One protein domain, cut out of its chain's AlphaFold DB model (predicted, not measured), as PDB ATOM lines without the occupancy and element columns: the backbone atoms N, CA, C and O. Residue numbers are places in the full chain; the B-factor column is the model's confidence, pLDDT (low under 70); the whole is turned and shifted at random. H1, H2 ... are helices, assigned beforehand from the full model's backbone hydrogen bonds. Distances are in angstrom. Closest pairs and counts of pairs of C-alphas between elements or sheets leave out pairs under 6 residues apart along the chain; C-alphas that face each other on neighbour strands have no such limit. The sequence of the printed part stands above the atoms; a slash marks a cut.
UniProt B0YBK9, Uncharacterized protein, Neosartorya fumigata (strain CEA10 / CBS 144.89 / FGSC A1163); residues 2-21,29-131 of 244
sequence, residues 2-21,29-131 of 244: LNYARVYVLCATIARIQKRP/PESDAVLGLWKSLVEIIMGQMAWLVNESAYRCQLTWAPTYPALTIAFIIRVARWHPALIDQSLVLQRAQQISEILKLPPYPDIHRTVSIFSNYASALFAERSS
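What this domain is: This is residues 2 to 21 and 29 to 131 of the 244 residues of an uncharacterized protein of Neosartorya fumigata (strain CEA10 / CBS 144.89 / FGSC A1163) (UniProt B0YBK9). The long helix H2 packs on H4 and H5, which with H6 make a triangle of side-by-side helices; H1 packs on H2 alone, side by side with it and apart from H4, H5 and H6, and short H3 turns a corner at H2's end. The printed part has 123 residues, 102 of them in six named helices, H1 to H6 along the chain, with no named strand; the class is all helix, and the whole is compact, with a radius of gyration of the C-alphas of 15.1 A and spans of 48 by 38 by 23 A.

Where its parts are: H2, residues 29 to 54, spans 36.9 A from C-alpha 29 at (29.006, 25.877, -64.715). H1 is residues 4 to 18, H3 56 to 62, H4 67 to 82 and H5 89 to 103. H6, residues 109 to 131, spans 32.9 A to C-alpha 131 at (36.913, 40.415, -35.014).

How they stand to each other: H2, H4, H5 and H6 form an up and down bundle, each running against the one before. The hub H2 touches H4 with residues 42 to 52 alone, closest C-alphas Ile 45 and Ile 76, 7.3 A, at a steep tilt of 38 degrees. H2 touches H1 at a shallow tilt of 24 degrees, opposite ways, closest C-alphas Leu 41 and Val 7, 6.2 A. H2 and H3 touch only at the corner, closest C-alphas Leu 52 and Tyr 58, 5.3 A. H5 and H6, a hairpin, touch at 16 degrees, closest C-alphas Leu 103 and His 112, 5.3 A. In H1 to H6 every O i to N i+4 pair is within hydrogen-bond range.

The domain as a whole: Residues 22 to 28 are cut out, with 16.1 A between C-alphas 21 and 29. Of the links printed whole, none is long. Mean pLDDT of the printed part is 70.8; 56 residues are under 70, among them 103 to 116.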
ATOM      1  N   LEU A   2       3.648  25.916 -47.175       52.50
ATOM      2  CA  LEU A   2       3.853  25.836 -48.641       52.50
ATOM      3  C   LEU A   2       5.306  25.669 -49.159       52.50
ATOM      4  O   LEU A   2       5.496  25.152 -50.256       52.50
ATOM      5  N   ASN A   3       6.327  26.091 -48.405       67.75
ATOM      6  CA  ASN A   3       7.719  26.129 -48.888       67.75
ATOM      7  C   ASN A   3       8.590  24.931 -48.463       67.75
ATOM      8  O   ASN A   3       9.696  24.789 -48.981       67.75
ATOM      9  N   TYR A   4       8.116  24.037 -47.587       68.19
ATOM     10  CA  TYR A   4       8.945  22.930 -47.082       68.19
ATOM     11  C   TYR A   4       9.359  21.941 -48.182       68.19
ATOM     12  O   TYR A   4      10.521  21.557 -48.257       68.19
ATOM     13  N   ALA A   5       8.446  21.603 -49.099       69.12
ATOM     14  CA  ALA A   5       8.765  20.757 -50.249       69.12
ATOM     15  C   ALA A   5       9.851  21.381 -51.148       69.12
ATOM     16  O   ALA A   5      10.698  20.665 -51.671       69.12
ATOM     17  N   ARG A   6       9.873  22.717 -51.283       74.25
ATOM     18  CA  ARG A   6      10.910  23.437 -52.043       74.25
ATOM     19  C   ARG A   6      12.261  23.378 -51.332       74.25
ATOM     20  O   ARG A   6      13.243  23.017 -51.967       74.25
ATOM     21  N   VAL A   7      12.293  23.649 -50.025       76.12
ATOM     22  CA  VAL A   7      13.502  23.514 -49.190       76.12
ATOM     23  C   VAL A   7      14.059  22.091 -49.268       76.12
ATOM     24  O   VAL A   7      15.231  21.915 -49.583       76.12
ATOM     25  N   TYR A   8      13.217  21.068 -49.086       73.62
ATOM     26  CA  TYR A   8      13.630  19.665 -49.182       73.62
ATOM     27  C   TYR A   8      14.191  19.308 -50.566       73.62
ATOM     28  O   TYR A   8      15.266  18.717 -50.654       73.62
ATOM     29  N   VAL A   9      13.504  19.690 -51.653       74.19
ATOM     30  CA  VAL A   9      13.970  19.426 -53.025       74.19
ATOM     31  C   VAL A   9      15.294  20.135 -53.311       74.19
ATOM     32  O   VAL A   9      16.177  19.519 -53.906       74.19
ATOM     33  N   LEU A  10      15.474  21.380 -52.862       72.94
ATOM     34  CA  LEU A  10      16.734  22.112 -53.013       72.94
ATOM     35  C   LEU A  10      17.870  21.433 -52.238       72.94
ATOM     36  O   LEU A  10      18.891  21.109 -52.843       72.94
ATOM     37  N   CYS A  11      17.672  21.117 -50.954       73.00
ATOM     38  CA  CYS A  11      18.658  20.396 -50.142       73.00
ATOM     39  C   CYS A  11      19.026  19.036 -50.757       73.00
ATOM     40  O   CYS A  11      20.207  18.736 -50.921       73.00
ATOM     41  N   ALA A  12      18.038  18.240 -51.174       71.69
ATOM     42  CA  ALA A  12      18.262  16.940 -51.810       71.69
ATOM     43  C   ALA A  12      18.949  17.051 -53.186       71.69
ATOM     44  O   ALA A  12      19.667  16.136 -53.593       71.69
ATOM     45  N   THR A  13      18.747  18.156 -53.910       69.88
ATOM     46  CA  THR A  13      19.410  18.415 -55.198       69.88
ATOM     47  C   THR A  13      20.866  18.817 -54.981       69.88
ATOM     48  O   THR A  13      21.748  18.199 -55.573       69.88
ATOM     49  N   ILE A  14      21.131  19.756 -54.067       70.94
ATOM     50  CA  ILE A  14      22.485  20.153 -53.649       70.94
ATOM     51  C   ILE A  14      23.269  18.926 -53.162       70.94
ATOM     52  O   ILE A  14      24.358  18.658 -53.666       70.94
ATOM     53  N   ALA A  15      22.674  18.113 -52.283       69.31
ATOM     54  CA  ALA A  15      23.253  16.869 -51.778       69.31
ATOM     55  C   ALA A  15      23.653  15.885 -52.889       69.31
ATOM     56  O   ALA A  15      24.723  15.279 -52.847       69.31
ATOM     57  N   ARG A  16      22.786  15.709 -53.896       67.75
ATOM     58  CA  ARG A  16      23.043  14.806 -55.029       67.75
ATOM     59  C   ARG A  16      24.145  15.320 -55.944       67.75
ATOM     60  O   ARG A  16      24.896  14.494 -56.454       67.75
ATOM     61  N   ILE A  17      24.247  16.635 -56.143       66.25
ATOM     62  CA  ILE A  17      25.334  17.239 -56.923       66.25
ATOM     63  C   ILE A  17      26.655  17.087 -56.156       66.25
ATOM     64  O   ILE A  17      27.607  16.541 -56.700       66.25
ATOM     65  N   GLN A  18      26.682  17.426 -54.863       66.00
ATOM     66  CA  GLN A  18      27.868  17.295 -54.001       66.00
ATOM     67  C   GLN A  18      28.359  15.846 -53.822       66.00
ATOM     68  O   GLN A  18      29.545  15.630 -53.589       66.00
ATOM     69  N   LYS A  19      27.470  14.846 -53.928       63.28
ATOM     70  CA  LYS A  19      27.826  13.419 -53.829       63.28
ATOM     71  C   LYS A  19      28.356  12.821 -55.144       63.28
ATOM     72  O   LYS A  19      28.805  11.674 -55.141       63.28
ATOM     73  N   ARG A  20      28.312  13.540 -56.274       56.31
ATOM     74  CA  ARG A  20      28.938  13.052 -57.514       56.31
ATOM     75  C   ARG A  20      30.462  13.043 -57.340       56.31
ATOM     76  O   ARG A  20      31.015  14.059 -56.927       56.31
ATOM     77  N   PRO A  21      31.156  11.927 -57.630       48.72
ATOM     78  CA  PRO A  21      32.610  11.908 -57.567       48.72
ATOM     79  C   PRO A  21      33.172  12.903 -58.587       48.72
ATOM     80  O   PRO A  21      32.763  12.892 -59.747       48.72
ATOM     81  N   PRO A  29      30.433  25.522 -64.745       54.22
ATOM     82  CA  PRO A  29      29.006  25.877 -64.715       54.22
ATOM     83  C   PRO A  29      28.255  25.215 -63.551       54.22
ATOM     84  O   PRO A  29      27.253  25.750 -63.077       54.22
ATOM     85  N   GLU A  30      28.711  24.046 -63.077       57.91
ATOM     86  CA  GLU A  30      28.084  23.365 -61.937       57.91
ATOM     87  C   GLU A  30      28.300  24.149 -60.634       57.91
ATOM     88  O   GLU A  30      27.413  24.163 -59.785       57.91
ATOM     89  N   SER A  31      29.424  24.865 -60.508       67.56
ATOM     90  CA  SER A  31      29.725  25.754 -59.378       67.56
ATOM     91  C   SER A  31      28.707  26.894 -59.281       67.56
ATOM     92  O   SER A  31      28.035  27.043 -58.257       67.56
ATOM     93  N   ASP A  32      28.492  27.625 -60.380       72.19
ATOM     94  CA  ASP A  32      27.507  28.712 -60.451       72.19
ATOM     95  C   ASP A  32      26.059  28.211 -60.312       72.19
ATOM     96  O   ASP A  32      25.240  28.847 -59.641       72.19
ATOM     97  N   ALA A  33      25.729  27.044 -60.877       74.81
ATOM     98  CA  ALA A  33      24.410  26.431 -60.715       74.81
ATOM     99  C   ALA A  33      24.142  26.010 -59.257       74.81
ATOM    100  O   ALA A  33      23.057  26.267 -58.725       74.81
ATOM    101  N   VAL A  34      25.131  25.420 -58.577       75.38
ATOM    102  CA  VAL A  34      25.062  25.088 -57.143       75.38
ATOM    103  C   VAL A  34      24.981  26.356 -56.294       75.38
ATOM    104  O   VAL A  34      24.164  26.415 -55.375       75.38
ATOM    105  N   LEU A  35      25.737  27.405 -56.626       77.25
ATOM    106  CA  LEU A  35      25.652  28.704 -55.955       77.25
ATOM    107  C   LEU A  35      24.269  29.355 -56.144       77.25
ATOM    108  O   LEU A  35      23.736  29.954 -55.209       77.25
ATOM    109  N   GLY A  36      23.658  29.202 -57.321       79.81
ATOM    110  CA  GLY A  36      22.280  29.609 -57.607       79.81
ATOM    111  C   GLY A  36      21.243  28.832 -56.788       79.81
ATOM    112  O   GLY A  36      20.333  29.438 -56.219       79.81
ATOM    113  N   LEU A  37      21.414  27.513 -56.650       79.19
ATOM    114  CA  LEU A  37      20.583  26.667 -55.782       79.19
ATOM    115  C   LEU A  37      20.704  27.077 -54.306       79.19
ATOM    116  O   LEU A  37      19.684  27.200 -53.628       79.19
ATOM    117  N   TRP A  38      21.919  27.362 -53.822       78.50
ATOM    118  CA  TRP A  38      22.148  27.889 -52.470       78.50
ATOM    119  C   TRP A  38      21.500  29.261 -52.259       78.50
ATOM    120  O   TRP A  38      20.832  29.458 -51.245       78.50
ATOM    121  N   LYS A  39      21.630  30.190 -53.216       81.88
ATOM    122  CA  LYS A  39      20.958  31.502 -53.167       81.88
ATOM    123  C   LYS A  39      19.437  31.354 -53.095       81.88
ATOM    124  O   LYS A  39      18.820  31.950 -52.219       81.88
ATOM    125  N   SER A  40      18.844  30.511 -53.944       83.25
ATOM    126  CA  SER A  40      17.395  30.254 -53.944       83.25
ATOM    127  C   SER A  40      16.916  29.603 -52.638       83.25
ATOM    128  O   SER A  40      15.873  29.974 -52.100       83.25
ATOM    129  N   LEU A  41      17.701  28.676 -52.079       81.56
ATOM    130  CA  LEU A  41      17.430  28.056 -50.781       81.56
ATOM    131  C   LEU A  41      17.435  29.094 -49.648       81.56
ATOM    132  O   LEU A  41      16.481  29.157 -48.869       81.56
ATOM    133  N   VAL A  42      18.469  29.940 -49.593       81.75
ATOM    134  CA  VAL A  42      18.581  31.040 -48.622       81.75
ATOM    135  C   VAL A  42      17.428  32.032 -48.769       81.75
ATOM    136  O   VAL A  42      16.819  32.391 -47.766       81.75
ATOM    137  N   GLU A  43      17.081  32.434 -49.993       85.50
ATOM    138  CA  GLU A  43      15.973  33.357 -50.266       85.50
ATOM    139  C   GLU A  43      14.633  32.803 -49.759       85.50
ATOM    140  O   GLU A  43      13.894  33.504 -49.064       85.50
ATOM    141  N   ILE A  44      14.341  31.525 -50.031       83.75
ATOM    142  CA  ILE A  44      13.109  30.872 -49.568       83.75
ATOM    143  C   ILE A  44      13.053  30.831 -48.037       83.75
ATOM    144  O   ILE A  44      12.005  31.146 -47.468       83.75
ATOM    145  N   ILE A  45      14.155  30.485 -47.364       80.62
ATOM    146  CA  ILE A  45      14.209  30.390 -45.896       80.62
ATOM    147  C   ILE A  45      14.136  31.778 -45.247       80.62
ATOM    148  O   ILE A  45      13.359  31.982 -44.313       80.62
ATOM    149  N   MET A  46      14.861  32.764 -45.779       81.31
ATOM    150  CA  MET A  46      14.773  34.156 -45.332       81.31
ATOM    151  C   MET A  46      13.372  34.726 -45.540       81.31
ATOM    152  O   MET A  46      12.860  35.429 -44.665       81.31
ATOM    153  N   GLY A  47      12.722  34.373 -46.650       84.25
ATOM    154  CA  GLY A  47      11.306  34.623 -46.877       84.25
ATOM    155  C   GLY A  47      10.449  33.999 -45.777       84.25
ATOM    156  O   GLY A  47       9.679  34.709 -45.137       84.25
ATOM    157  N   GLN A  48      10.606  32.701 -45.488       80.56
ATOM    158  CA  GLN A  48       9.862  32.024 -44.414       80.56
ATOM    159  C   GLN A  48      10.039  32.696 -43.045       80.56
ATOM    160  O   GLN A  48       9.048  32.873 -42.341       80.56
ATOM    161  N   MET A  49      11.254  33.125 -42.688       77.38
ATOM    162  CA  MET A  49      11.486  33.891 -41.457       77.38
ATOM    163  C   MET A  49      10.755  35.241 -41.467       77.38
ATOM    164  O   MET A  49      10.186  35.626 -40.450       77.38
ATOM    165  N   ALA A  50      10.710  35.942 -42.606       83.69
ATOM    166  CA  ALA A  50       9.935  37.180 -42.732       83.69
ATOM    167  C   ALA A  50       8.425  36.942 -42.552       83.69
ATOM    168  O   ALA A  50       7.779  37.711 -41.845       83.69
ATOM    169  N   TRP A  51       7.870  35.867 -43.128       81.81
ATOM    170  CA  TRP A  51       6.464  35.487 -42.929       81.81
ATOM    171  C   TRP A  51       6.166  35.146 -41.460       81.81
ATOM    172  O   TRP A  51       5.171  35.620 -40.925       81.81
ATOM    173  N   LEU A  52       7.044  34.395 -40.782       75.94
ATOM    174  CA  LEU A  52       6.895  34.058 -39.356       75.94
ATOM    175  C   LEU A  52       6.900  35.298 -38.442       75.94
ATOM    176  O   LEU A  52       6.165  35.332 -37.457       75.94
ATOM    177  N   VAL A  53       7.702  36.316 -38.769       80.06
ATOM    178  CA  VAL A  53       7.743  37.584 -38.021       80.06
ATOM    179  C   VAL A  53       6.540  38.471 -38.350       80.06
ATOM    180  O   VAL A  53       5.880  38.961 -37.432       80.06
ATOM    181  N   ASN A  54       6.244  38.697 -39.632       82.06
ATOM    182  CA  ASN A  54       5.311  39.743 -40.061       82.06
ATOM    183  C   ASN A  54       3.841  39.298 -40.085       82.06
ATOM    184  O   ASN A  54       2.966  40.114 -39.808       82.06
ATOM    185  N   GLU A  55       3.556  38.033 -40.407       82.00
ATOM    186  CA  GLU A  55       2.197  37.571 -40.702       82.00
ATOM    187  C   GLU A  55       1.542  36.915 -39.478       82.00
ATOM    188  O   GLU A  55       2.011  35.898 -38.956       82.00
ATOM    189  N   SER A  56       0.417  37.467 -39.016       71.50
ATOM    190  CA  SER A  56      -0.253  37.005 -37.788       71.50
ATOM    191  C   SER A  56      -0.780  35.571 -37.909       71.50
ATOM    192  O   SER A  56      -0.686  34.799 -36.954       71.50
ATOM    193  N   ALA A  57      -1.226  35.166 -39.103       71.00
ATOM    194  CA  ALA A  57      -1.639  33.791 -39.384       71.00
ATOM    195  C   ALA A  57      -0.492  32.776 -39.193       71.00
ATOM    196  O   ALA A  57      -0.718  31.659 -38.724       71.00
ATOM    197  N   TYR A  58       0.752  33.168 -39.497       68.31
ATOM    198  CA  TYR A  58       1.925  32.327 -39.255       68.31
ATOM    199  C   TYR A  58       2.329  32.320 -37.777       68.31
ATOM    200  O   TYR A  58       2.764  31.277 -37.293       68.31
ATOM    201  N   ARG A  59       2.105  33.413 -37.030       68.62
ATOM    202  CA  ARG A  59       2.279  33.436 -35.565       68.62
ATOM    203  C   ARG A  59       1.362  32.441 -34.851       68.62
ATOM    204  O   ARG A  59       1.819  31.756 -33.946       68.62
ATOM    205  N   CYS A  60       0.124  32.264 -35.317       64.12
ATOM    206  CA  CYS A  60      -0.716  31.160 -34.841       64.12
ATOM    207  C   CYS A  60      -0.106  29.784 -35.168       64.12
ATOM    208  O   CYS A  60      -0.240  28.865 -34.373       64.12
ATOM    209  N   GLN A  61       0.614  29.612 -36.284       65.94
ATOM    210  CA  GLN A  61       1.300  28.342 -36.568       65.94
ATOM    211  C   GLN A  61       2.453  28.064 -35.575       65.94
ATOM    212  O   GLN A  61       2.689  26.897 -35.248       65.94
ATOM    213  N   LEU A  62       3.134  29.098 -35.051       66.00
ATOM    214  CA  LEU A  62       4.168  28.932 -34.014       66.00
ATOM    215  C   LEU A  62       3.608  28.308 -32.723       66.00
ATOM    216  O   LEU A  62       4.309  27.513 -32.106       66.00
ATOM    217  N   THR A  63       2.354  28.585 -32.344       63.84
ATOM    218  CA  THR A  63       1.734  28.002 -31.135       63.84
ATOM    219  C   THR A  63       1.218  26.570 -31.316       63.84
ATOM    220  O   THR A  63       0.745  25.991 -30.348       63.84
ATOM    221  N   TRP A  64       1.289  25.987 -32.519       62.41
ATOM    222  CA  TRP A  64       0.894  24.588 -32.769       62.41
ATOM    223  C   TRP A  64       2.051  23.704 -33.256       62.41
ATOM    224  O   TRP A  64       2.008  22.490 -33.078       62.41
ATOM    225  N   ALA A  65       3.083  24.288 -33.873       66.62
ATOM    226  CA  ALA A  65       4.270  23.570 -34.348       66.62
ATOM    227  C   ALA A  65       5.575  24.351 -34.058       66.62
ATOM    228  O   ALA A  65       6.299  24.701 -34.995       66.62
ATOM    229  N   PRO A  66       5.895  24.636 -32.780       65.25
ATOM    230  CA  PRO A  66       7.036  25.469 -32.367       65.25
ATOM    231  C   PRO A  66       8.419  24.870 -32.695       65.25
ATOM    232  O   PRO A  66       9.389  25.608 -32.860       65.25
ATOM    233  N   THR A  67       8.529  23.552 -32.873       67.12
ATOM    234  CA  THR A  67       9.776  22.884 -33.296       67.12
ATOM    235  C   THR A  67      10.201  23.269 -34.720       67.12
ATOM    236  O   THR A  67      11.389  23.357 -35.018       67.12
ATOM    237  N   TYR A  68       9.243  23.566 -35.604       70.69
ATOM    238  CA  TYR A  68       9.497  23.930 -37.000       70.69
ATOM    239  C   TYR A  68      10.293  25.243 -37.185       70.69
ATOM    240  O   TYR A  68      11.301  25.228 -37.901       70.69
ATOM    241  N   PRO A  69       9.916  26.384 -36.566       69.94
ATOM    242  CA  PRO A  69      10.724  27.600 -36.622       69.94
ATOM    243  C   PRO A  69      12.087  27.427 -35.937       69.94
ATOM    244  O   PRO A  69      13.070  27.941 -36.463       69.94
ATOM    245  N   ALA A  70      12.190  26.652 -34.848       67.94
ATOM    246  CA  ALA A  70      13.476  26.364 -34.204       67.94
ATOM    247  C   ALA A  70      14.447  25.622 -35.148       67.94
ATOM    248  O   ALA A  70      15.582  26.060 -35.331       67.94
ATOM    249  N   LEU A  71      13.973  24.575 -35.835       73.88
ATOM    250  CA  LEU A  71      14.729  23.869 -36.881       73.88
ATOM    251  C   LEU A  71      15.107  24.782 -38.055       73.88
ATOM    252  O   LEU A  71      16.213  24.690 -38.582       73.88
ATOM    253  N   THR A  72      14.203  25.679 -38.459       75.62
ATOM    254  CA  THR A  72      14.452  26.639 -39.549       75.62
ATOM    255  C   THR A  72      15.570  27.625 -39.177       75.62
ATOM    256  O   THR A  72      16.425  27.927 -40.010       75.62
ATOM    257  N   ILE A  73      15.600  28.077 -37.917       75.50
ATOM    258  CA  ILE A  73      16.646  28.951 -37.361       75.50
ATOM    259  C   ILE A  73      17.988  28.208 -37.262       75.50
ATOM    260  O   ILE A  73      18.996  28.710 -37.756       75.50
ATOM    261  N   ALA A  74      18.008  26.991 -36.707       72.06
ATOM    262  CA  ALA A  74      19.220  26.166 -36.645       72.06
ATOM    263  C   ALA A  74      19.810  25.908 -38.045       72.06
ATOM    264  O   ALA A  74      21.014  26.065 -38.267       72.06
ATOM    265  N   PHE A  75      18.948  25.592 -39.018       74.50
ATOM    266  CA  PHE A  75      19.354  25.356 -40.398       74.50
ATOM    267  C   PHE A  75      19.981  26.604 -41.038       74.50
ATOM    268  O   PHE A  75      21.088  26.508 -41.567       74.50
ATOM    269  N   ILE A  76      19.343  27.784 -40.966       77.94
ATOM    270  CA  ILE A  76      19.904  28.995 -41.599       77.94
ATOM    271  C   ILE A  76      21.218  29.444 -40.942       77.94
ATOM    272  O   ILE A  76      22.109  29.913 -41.648       77.94
ATOM    273  N   ILE A  77      21.394  29.228 -39.632       73.12
ATOM    274  CA  ILE A  77      22.666  29.483 -38.932       73.12
ATOM    275  C   ILE A  77      23.765  28.544 -39.453       73.12
ATOM    276  O   ILE A  77      24.873  28.999 -39.745       73.12
ATOM    277  N   ARG A  78      23.464  27.253 -39.662       72.00
ATOM    278  CA  ARG A  78      24.433  26.311 -40.251       72.00
ATOM    279  C   ARG A  78      24.773  26.660 -41.705       72.00
ATOM    280  O   ARG A  78      25.946  26.598 -42.071       72.00
ATOM    281  N   VAL A  79      23.805  27.118 -42.508       69.94
ATOM    282  CA  VAL A  79      24.085  27.631 -43.865       69.94
ATOM    283  C   VAL A  79      24.924  28.915 -43.815       69.94
ATOM    284  O   VAL A  79      25.851  29.047 -44.608       69.94
ATOM    285  N   ALA A  80      24.691  29.819 -42.856       70.81
ATOM    286  CA  ALA A  80      25.517  31.018 -42.659       70.81
ATOM    287  C   ALA A  80      26.969  30.682 -42.273       70.81
ATOM    288  O   ALA A  80      27.890  31.395 -42.673       70.81
ATOM    289  N   ARG A  81      27.192  29.571 -41.555       66.69
ATOM    290  CA  ARG A  81      28.536  29.061 -41.237       66.69
ATOM    291  C   ARG A  81      29.299  28.618 -42.494       66.69
ATOM    292  O   ARG A  81      30.491  28.903 -42.607       66.69
ATOM    293  N   TRP A  82      28.621  27.951 -43.432       66.00
ATOM    294  CA  TRP A  82      29.217  27.422 -44.670       66.00
ATOM    295  C   TRP A  82      29.321  28.452 -45.801       66.00
ATOM    296  O   TRP A  82      30.356  28.548 -46.458       66.00
ATOM    297  N   HIS A  83      28.276  29.254 -46.009       68.62
ATOM    298  CA  HIS A  83      28.176  30.241 -47.086       68.62
ATOM    299  C   HIS A  83      27.895  31.654 -46.536       68.62
ATOM    300  O   HIS A  83      26.868  32.260 -46.854       68.62
ATOM    301  N   PRO A  84      28.821  32.228 -45.740       64.88
ATOM    302  CA  PRO A  84      28.629  33.508 -45.049       64.88
ATOM    303  C   PRO A  84      28.436  34.699 -45.995       64.88
ATOM    304  O   PRO A  84      27.846  35.693 -45.594       64.88
ATOM    305  N   ALA A  85      28.919  34.607 -47.240       73.31
ATOM    306  CA  ALA A  85      28.773  35.648 -48.258       73.31
ATOM    307  C   ALA A  85      27.389  35.668 -48.940       73.31
ATOM    308  O   ALA A  85      27.095  36.596 -49.689       73.31
ATOM    309  N   LEU A  86      26.546  34.650 -48.717       70.38
ATOM    310  CA  LEU A  86      25.193  34.570 -49.288       70.38
ATOM    311  C   LEU A  86      24.102  35.082 -48.338       70.38
ATOM    312  O   LEU A  86      22.946  35.179 -48.743       70.38
ATOM    313  N   ILE A  87      24.444  35.358 -47.078       77.94
ATOM    314  CA  ILE A  87      23.484  35.598 -45.998       77.94
ATOM    315  C   ILE A  87      23.800  36.917 -45.297       77.94
ATOM    316  O   ILE A  87      24.901  37.114 -44.788       77.94
ATOM    317  N   ASP A  88      22.793  37.784 -45.189       79.44
ATOM    318  CA  ASP A  88      22.822  38.908 -44.257       79.44
ATOM    319  C   ASP A  88      22.655  38.383 -42.822       79.44
ATOM    320  O   ASP A  88      21.552  38.094 -42.347       79.44
ATOM    321  N   GLN A  89      23.793  38.240 -42.148       75.75
ATOM    322  CA  GLN A  89      23.910  37.740 -40.779       75.75
ATOM    323  C   GLN A  89      23.140  38.612 -39.778       75.75
ATOM    324  O   GLN A  89      22.544  38.086 -38.836       75.75
ATOM    325  N   SER A  90      23.093  39.931 -40.007       78.75
ATOM    326  CA  SER A  90      22.391  40.874 -39.132       78.75
ATOM    327  C   SER A  90      20.875  40.688 -39.216       78.75
ATOM    328  O   SER A  90      20.194  40.596 -38.192       78.75
ATOM    329  N   LEU A  91      20.357  40.507 -40.435       81.19
ATOM    330  CA  LEU A  91      18.938  40.290 -40.697       81.19
ATOM    331  C   LEU A  91      18.459  38.903 -40.240       81.19
ATOM    332  O   LEU A  91      17.334  38.782 -39.748       81.19
ATOM    333  N   VAL A  92      19.296  37.863 -40.368       79.94
ATOM    334  CA  VAL A  92      19.023  36.533 -39.783       79.94
ATOM    335  C   VAL A  92      18.903  36.636 -38.268       79.94
ATOM    336  O   VAL A  92      17.909  36.170 -37.708       79.94
ATOM    337  N   LEU A  93      19.886  37.263 -37.613       77.88
ATOM    338  CA  LEU A  93      19.937  37.361 -36.158       77.88
ATOM    339  C   LEU A  93      18.742  38.151 -35.607       77.88
ATOM    340  O   LEU A  93      18.040  37.659 -34.725       77.88
ATOM    341  N   GLN A  94      18.441  39.314 -36.195       82.75
ATOM    342  CA  GLN A  94      17.280  40.127 -35.825       82.75
ATOM    343  C   GLN A  94      15.970  39.325 -35.917       82.75
ATOM    344  O   GLN A  94      15.155  39.355 -34.994       82.75
ATOM    345  N   ARG A  95      15.764  38.577 -37.011       80.94
ATOM    346  CA  ARG A  95      14.545  37.775 -37.206       80.94
ATOM    347  C   ARG A  95      14.484  36.569 -36.271       80.94
ATOM    348  O   ARG A  95      13.408  36.265 -35.766       80.94
ATOM    349  N   ALA A  96      15.610  35.904 -36.007       79.25
ATOM    350  CA  ALA A  96      15.681  34.810 -35.035       79.25
ATOM    351  C   ALA A  96      15.326  35.299 -33.621       79.25
ATOM    352  O   ALA A  96      14.520  34.670 -32.937       79.25
ATOM    353  N   GLN A  97      15.840  36.466 -33.221       78.62
ATOM    354  CA  GLN A  97      15.553  37.080 -31.926       78.62
ATOM    355  C   GLN A  97      14.083  37.524 -31.805       78.62
ATOM    356  O   GLN A  97      13.450  37.279 -30.780       78.62
ATOM    357  N   GLN A  98      13.496  38.085 -32.872       78.94
ATOM    358  CA  GLN A  98      12.057  38.390 -32.934       78.94
ATOM    359  C   GLN A  98      11.183  37.130 -32.827       78.94
ATOM    360  O   GLN A  98      10.172  37.146 -32.127       78.94
ATOM    361  N   ILE A  99      11.573  36.030 -33.479       76.12
ATOM    362  CA  ILE A  99      10.886  34.735 -33.351       76.12
ATOM    363  C   ILE A  99      11.033  34.176 -31.925       76.12
ATOM    364  O   ILE A  99      10.063  33.636 -31.393       76.12
ATOM    365  N   SER A 100      12.191  34.360 -31.278       71.12
ATOM    366  CA  SER A 100      12.390  33.999 -29.867       71.12
ATOM    367  C   SER A 100      11.419  34.751 -28.955       71.12
ATOM    368  O   SER A 100      10.667  34.122 -28.220       71.12
ATOM    369  N   GLU A 101      11.340  36.081 -29.052       75.56
ATOM    370  CA  GLU A 101      10.416  36.872 -28.222       75.56
ATOM    371  C   GLU A 101       8.932  36.528 -28.474       75.56
ATOM    372  O   GLU A 101       8.122  36.630 -27.557       75.56
ATOM    373  N   ILE A 102       8.563  36.044 -29.669       70.25
ATOM    374  CA  ILE A 102       7.218  35.496 -29.939       70.25
ATOM    375  C   ILE A 102       7.012  34.139 -29.237       70.25
ATOM    376  O   ILE A 102       5.953  33.905 -28.658       70.25
ATOM    377  N   LEU A 103       8.017  33.255 -29.254       64.50
ATOM    378  CA  LEU A 103       7.997  31.938 -28.592       64.50
ATOM    379  C   LEU A 103       8.098  32.006 -27.057       64.50
ATOM    380  O   LEU A 103       7.827  31.018 -26.380       64.50
ATOM    381  N   LYS A 104       8.489  33.160 -26.512       63.72
ATOM    382  CA  LYS A 104       8.621  33.441 -25.076       63.72
ATOM    383  C   LYS A 104       7.287  33.459 -24.331       63.72
ATOM    384  O   LYS A 104       7.266  33.270 -23.116       63.72
ATOM    385  N   LEU A 105       6.178  33.695 -25.036       60.31
ATOM    386  CA  LEU A 105       4.845  33.554 -24.458       60.31
ATOM    387  C   LEU A 105       4.516  32.053 -24.314       60.31
ATOM    388  O   LEU A 105       4.758  31.290 -25.251       60.31
ATOM    389  N   PRO A 106       3.950  31.607 -23.173       51.72
ATOM    390  CA  PRO A 106       3.542  30.211 -22.997       51.72
ATOM    391  C   PRO A 106       2.577  29.796 -24.123       51.72
ATOM    392  O   PRO A 106       1.699  30.585 -24.483       51.72
ATOM    393  N   PRO A 107       2.735  28.582 -24.695       52.91
ATOM    394  CA  PRO A 107       2.938  27.350 -23.915       52.91
ATOM    395  C   PRO A 107       4.342  26.707 -23.886       52.91
ATOM    396  O   PRO A 107       4.474  25.678 -23.232       52.91
ATOM    397  N   TYR A 108       5.371  27.229 -24.573       56.09
ATOM    398  CA  TYR A 108       6.589  26.439 -24.890       56.09
ATOM    399  C   TYR A 108       7.924  27.018 -24.360       56.09
ATOM    400  O   TYR A 108       8.755  27.476 -25.153       56.09
ATOM    401  N   PRO A 109       8.189  26.961 -23.037       58.31
ATOM    402  CA  PRO A 109       9.405  27.525 -22.438       58.31
ATOM    403  C   PRO A 109      10.707  26.877 -22.945       58.31
ATOM    404  O   PRO A 109      11.705  27.575 -23.142       58.31
ATOM    405  N   ASP A 110      10.707  25.570 -23.221       55.56
ATOM    406  CA  ASP A 110      11.915  24.838 -23.640       55.56
ATOM    407  C   ASP A 110      12.334  25.170 -25.078       55.56
ATOM    408  O   ASP A 110      13.521  25.260 -25.405       55.56
ATOM    409  N   ILE A 111      11.362  25.460 -25.944       61.03
ATOM    410  CA  ILE A 111      11.634  25.858 -27.328       61.03
ATOM    411  C   ILE A 111      12.079  27.322 -27.381       61.03
ATOM    412  O   ILE A 111      12.999  27.653 -28.130       61.03
ATOM    413  N   HIS A 112      11.530  28.185 -26.519       62.44
ATOM    414  CA  HIS A 112      12.083  29.522 -26.298       62.44
ATOM    415  C   HIS A 112      13.551  29.469 -25.837       62.44
ATOM    416  O   HIS A 112      14.396  30.186 -26.383       62.44
ATOM    417  N   ARG A 113      13.885  28.582 -24.885       63.66
ATOM    418  CA  ARG A 113      15.268  28.347 -24.433       63.66
ATOM    419  C   ARG A 113      16.167  27.902 -25.591       63.66
ATOM    420  O   ARG A 113      17.244  28.466 -25.770       63.66
ATOM    421  N   THR A 114      15.695  26.966 -26.411       61.94
ATOM    422  CA  THR A 114      16.408  26.447 -27.592       61.94
ATOM    423  C   THR A 114      16.708  27.547 -28.620       61.94
ATOM    424  O   THR A 114      17.854  27.726 -29.031       61.94
ATOM    425  N   VAL A 115      15.706  28.354 -28.991       62.94
ATOM    426  CA  VAL A 115      15.883  29.459 -29.954       62.94
ATOM    427  C   VAL A 115      16.775  30.573 -29.392       62.94
ATOM    428  O   VAL A 115      17.603  31.121 -30.123       62.94
ATOM    429  N   SER A 116      16.690  30.850 -28.088       65.50
ATOM    430  CA  SER A 116      17.587  31.795 -27.407       65.50
ATOM    431  C   SER A 116      19.051  31.342 -27.471       65.50
ATOM    432  O   SER A 116      19.935  32.152 -27.756       65.50
ATOM    433  N   ILE A 117      19.316  30.045 -27.267       71.81
ATOM    434  CA  ILE A 117      20.663  29.462 -27.387       71.81
ATOM    435  C   ILE A 117      21.200  29.635 -28.816       71.81
ATOM    436  O   ILE A 117      22.321  30.119 -28.979       71.81
ATOM    437  N   PHE A 118      20.399  29.350 -29.852       69.19
ATOM    438  CA  PHE A 118      20.808  29.586 -31.245       69.19
ATOM    439  C   PHE A 118      21.117  31.053 -31.542       69.19
ATOM    440  O   PHE A 118      22.116  31.343 -32.200       69.19
ATOM    441  N   SER A 119      20.288  31.982 -31.055       71.00
ATOM    442  CA  SER A 119      20.508  33.420 -31.243       71.00
ATOM    443  C   SER A 119      21.828  33.871 -30.604       71.00
ATOM    444  O   SER A 119      22.591  34.624 -31.214       71.00
ATOM    445  N   ASN A 120      22.141  33.371 -29.406       70.19
ATOM    446  CA  ASN A 120      23.386  33.686 -28.705       70.19
ATOM    447  C   ASN A 120      24.612  33.067 -29.398       70.19
ATOM    448  O   ASN A 120      25.617  33.750 -29.587       70.19
ATOM    449  N   TYR A 121      24.518  31.810 -29.843       70.38
ATOM    450  CA  TYR A 121      25.587  31.133 -30.585       70.38
ATOM    451  C   TYR A 121      25.873  31.809 -31.937       70.38
ATOM    452  O   TYR A 121      27.028  32.079 -32.266       70.38
ATOM    453  N   ALA A 122      24.829  32.168 -32.692       68.06
ATOM    454  CA  ALA A 122      24.968  32.932 -33.931       68.06
ATOM    455  C   ALA A 122      25.615  34.305 -33.683       68.06
ATOM    456  O   ALA A 122      26.526  34.691 -34.411       68.06
ATOM    457  N   SER A 123      25.208  35.006 -32.616       69.06
ATOM    458  CA  SER A 123      25.832  36.274 -32.210       69.06
ATOM    459  C   SER A 123      27.331  36.112 -31.942       69.06
ATOM    460  O   SER A 123      28.120  36.923 -32.422       69.06
ATOM    461  N   ALA A 124      27.730  35.055 -31.225       69.19
ATOM    462  CA  ALA A 124      29.133  34.763 -30.935       69.19
ATOM    463  C   ALA A 124      29.938  34.457 -32.211       69.19
ATOM    464  O   ALA A 124      30.971  35.088 -32.433       69.19
ATOM    465  N   LEU A 125      29.433  33.582 -33.093       68.69
ATOM    466  CA  LEU A 125      30.077  33.264 -34.378       68.69
ATOM    467  C   LEU A 125      30.266  34.500 -35.272       68.69
ATOM    468  O   LEU A 125      31.315  34.671 -35.899       68.69
ATOM    469  N   PHE A 126      29.253  35.363 -35.363       72.00
ATOM    470  CA  PHE A 126      29.327  36.568 -36.193       72.00
ATOM    471  C   PHE A 126      30.256  37.627 -35.564       72.00
ATOM    472  O   PHE A 126      31.035  38.266 -36.277       72.00
ATOM    473  N   ALA A 127      30.261  37.756 -34.231       68.12
ATOM    474  CA  ALA A 127      31.190  38.625 -33.508       68.12
ATOM    475  C   ALA A 127      32.655  38.174 -33.666       68.12
ATOM    476  O   ALA A 127      33.510  38.992 -34.020       68.12
ATOM    477  N   GLU A 128      32.947  36.881 -33.501       63.56
ATOM    478  CA  GLU A 128      34.282  36.309 -33.727       63.56
ATOM    479  C   GLU A 128      34.765  36.581 -35.159       63.56
ATOM    480  O   GLU A 128      35.885  37.052 -35.373       63.56
ATOM    481  N   ARG A 129      33.888  36.390 -36.155       60.19
ATOM    482  CA  ARG A 129      34.245  36.595 -37.562       60.19
ATOM    483  C   ARG A 129      34.502  38.061 -37.911       60.19
ATOM    484  O   ARG A 129      35.472  38.343 -38.612       60.19
ATOM    485  N   SER A 130      33.704  38.991 -37.381       58.31
ATOM    486  CA  SER A 130      33.973  40.433 -37.518       58.31
ATOM    487  C   SER A 130      35.289  40.851 -36.837       58.31
ATOM    488  O   SER A 130      36.027  41.683 -37.366       58.31
ATOM    489  N   SER A 131      35.644  40.202 -35.723       57.97
ATOM    490  CA  SER A 131      36.913  40.415 -35.014       57.97
ATOM    491  C   SER A 131      38.115  39.897 -35.815       57.97
ATOM    492  O   SER A 131      39.144  40.569 -35.884       57.97
TER     493      SER A 131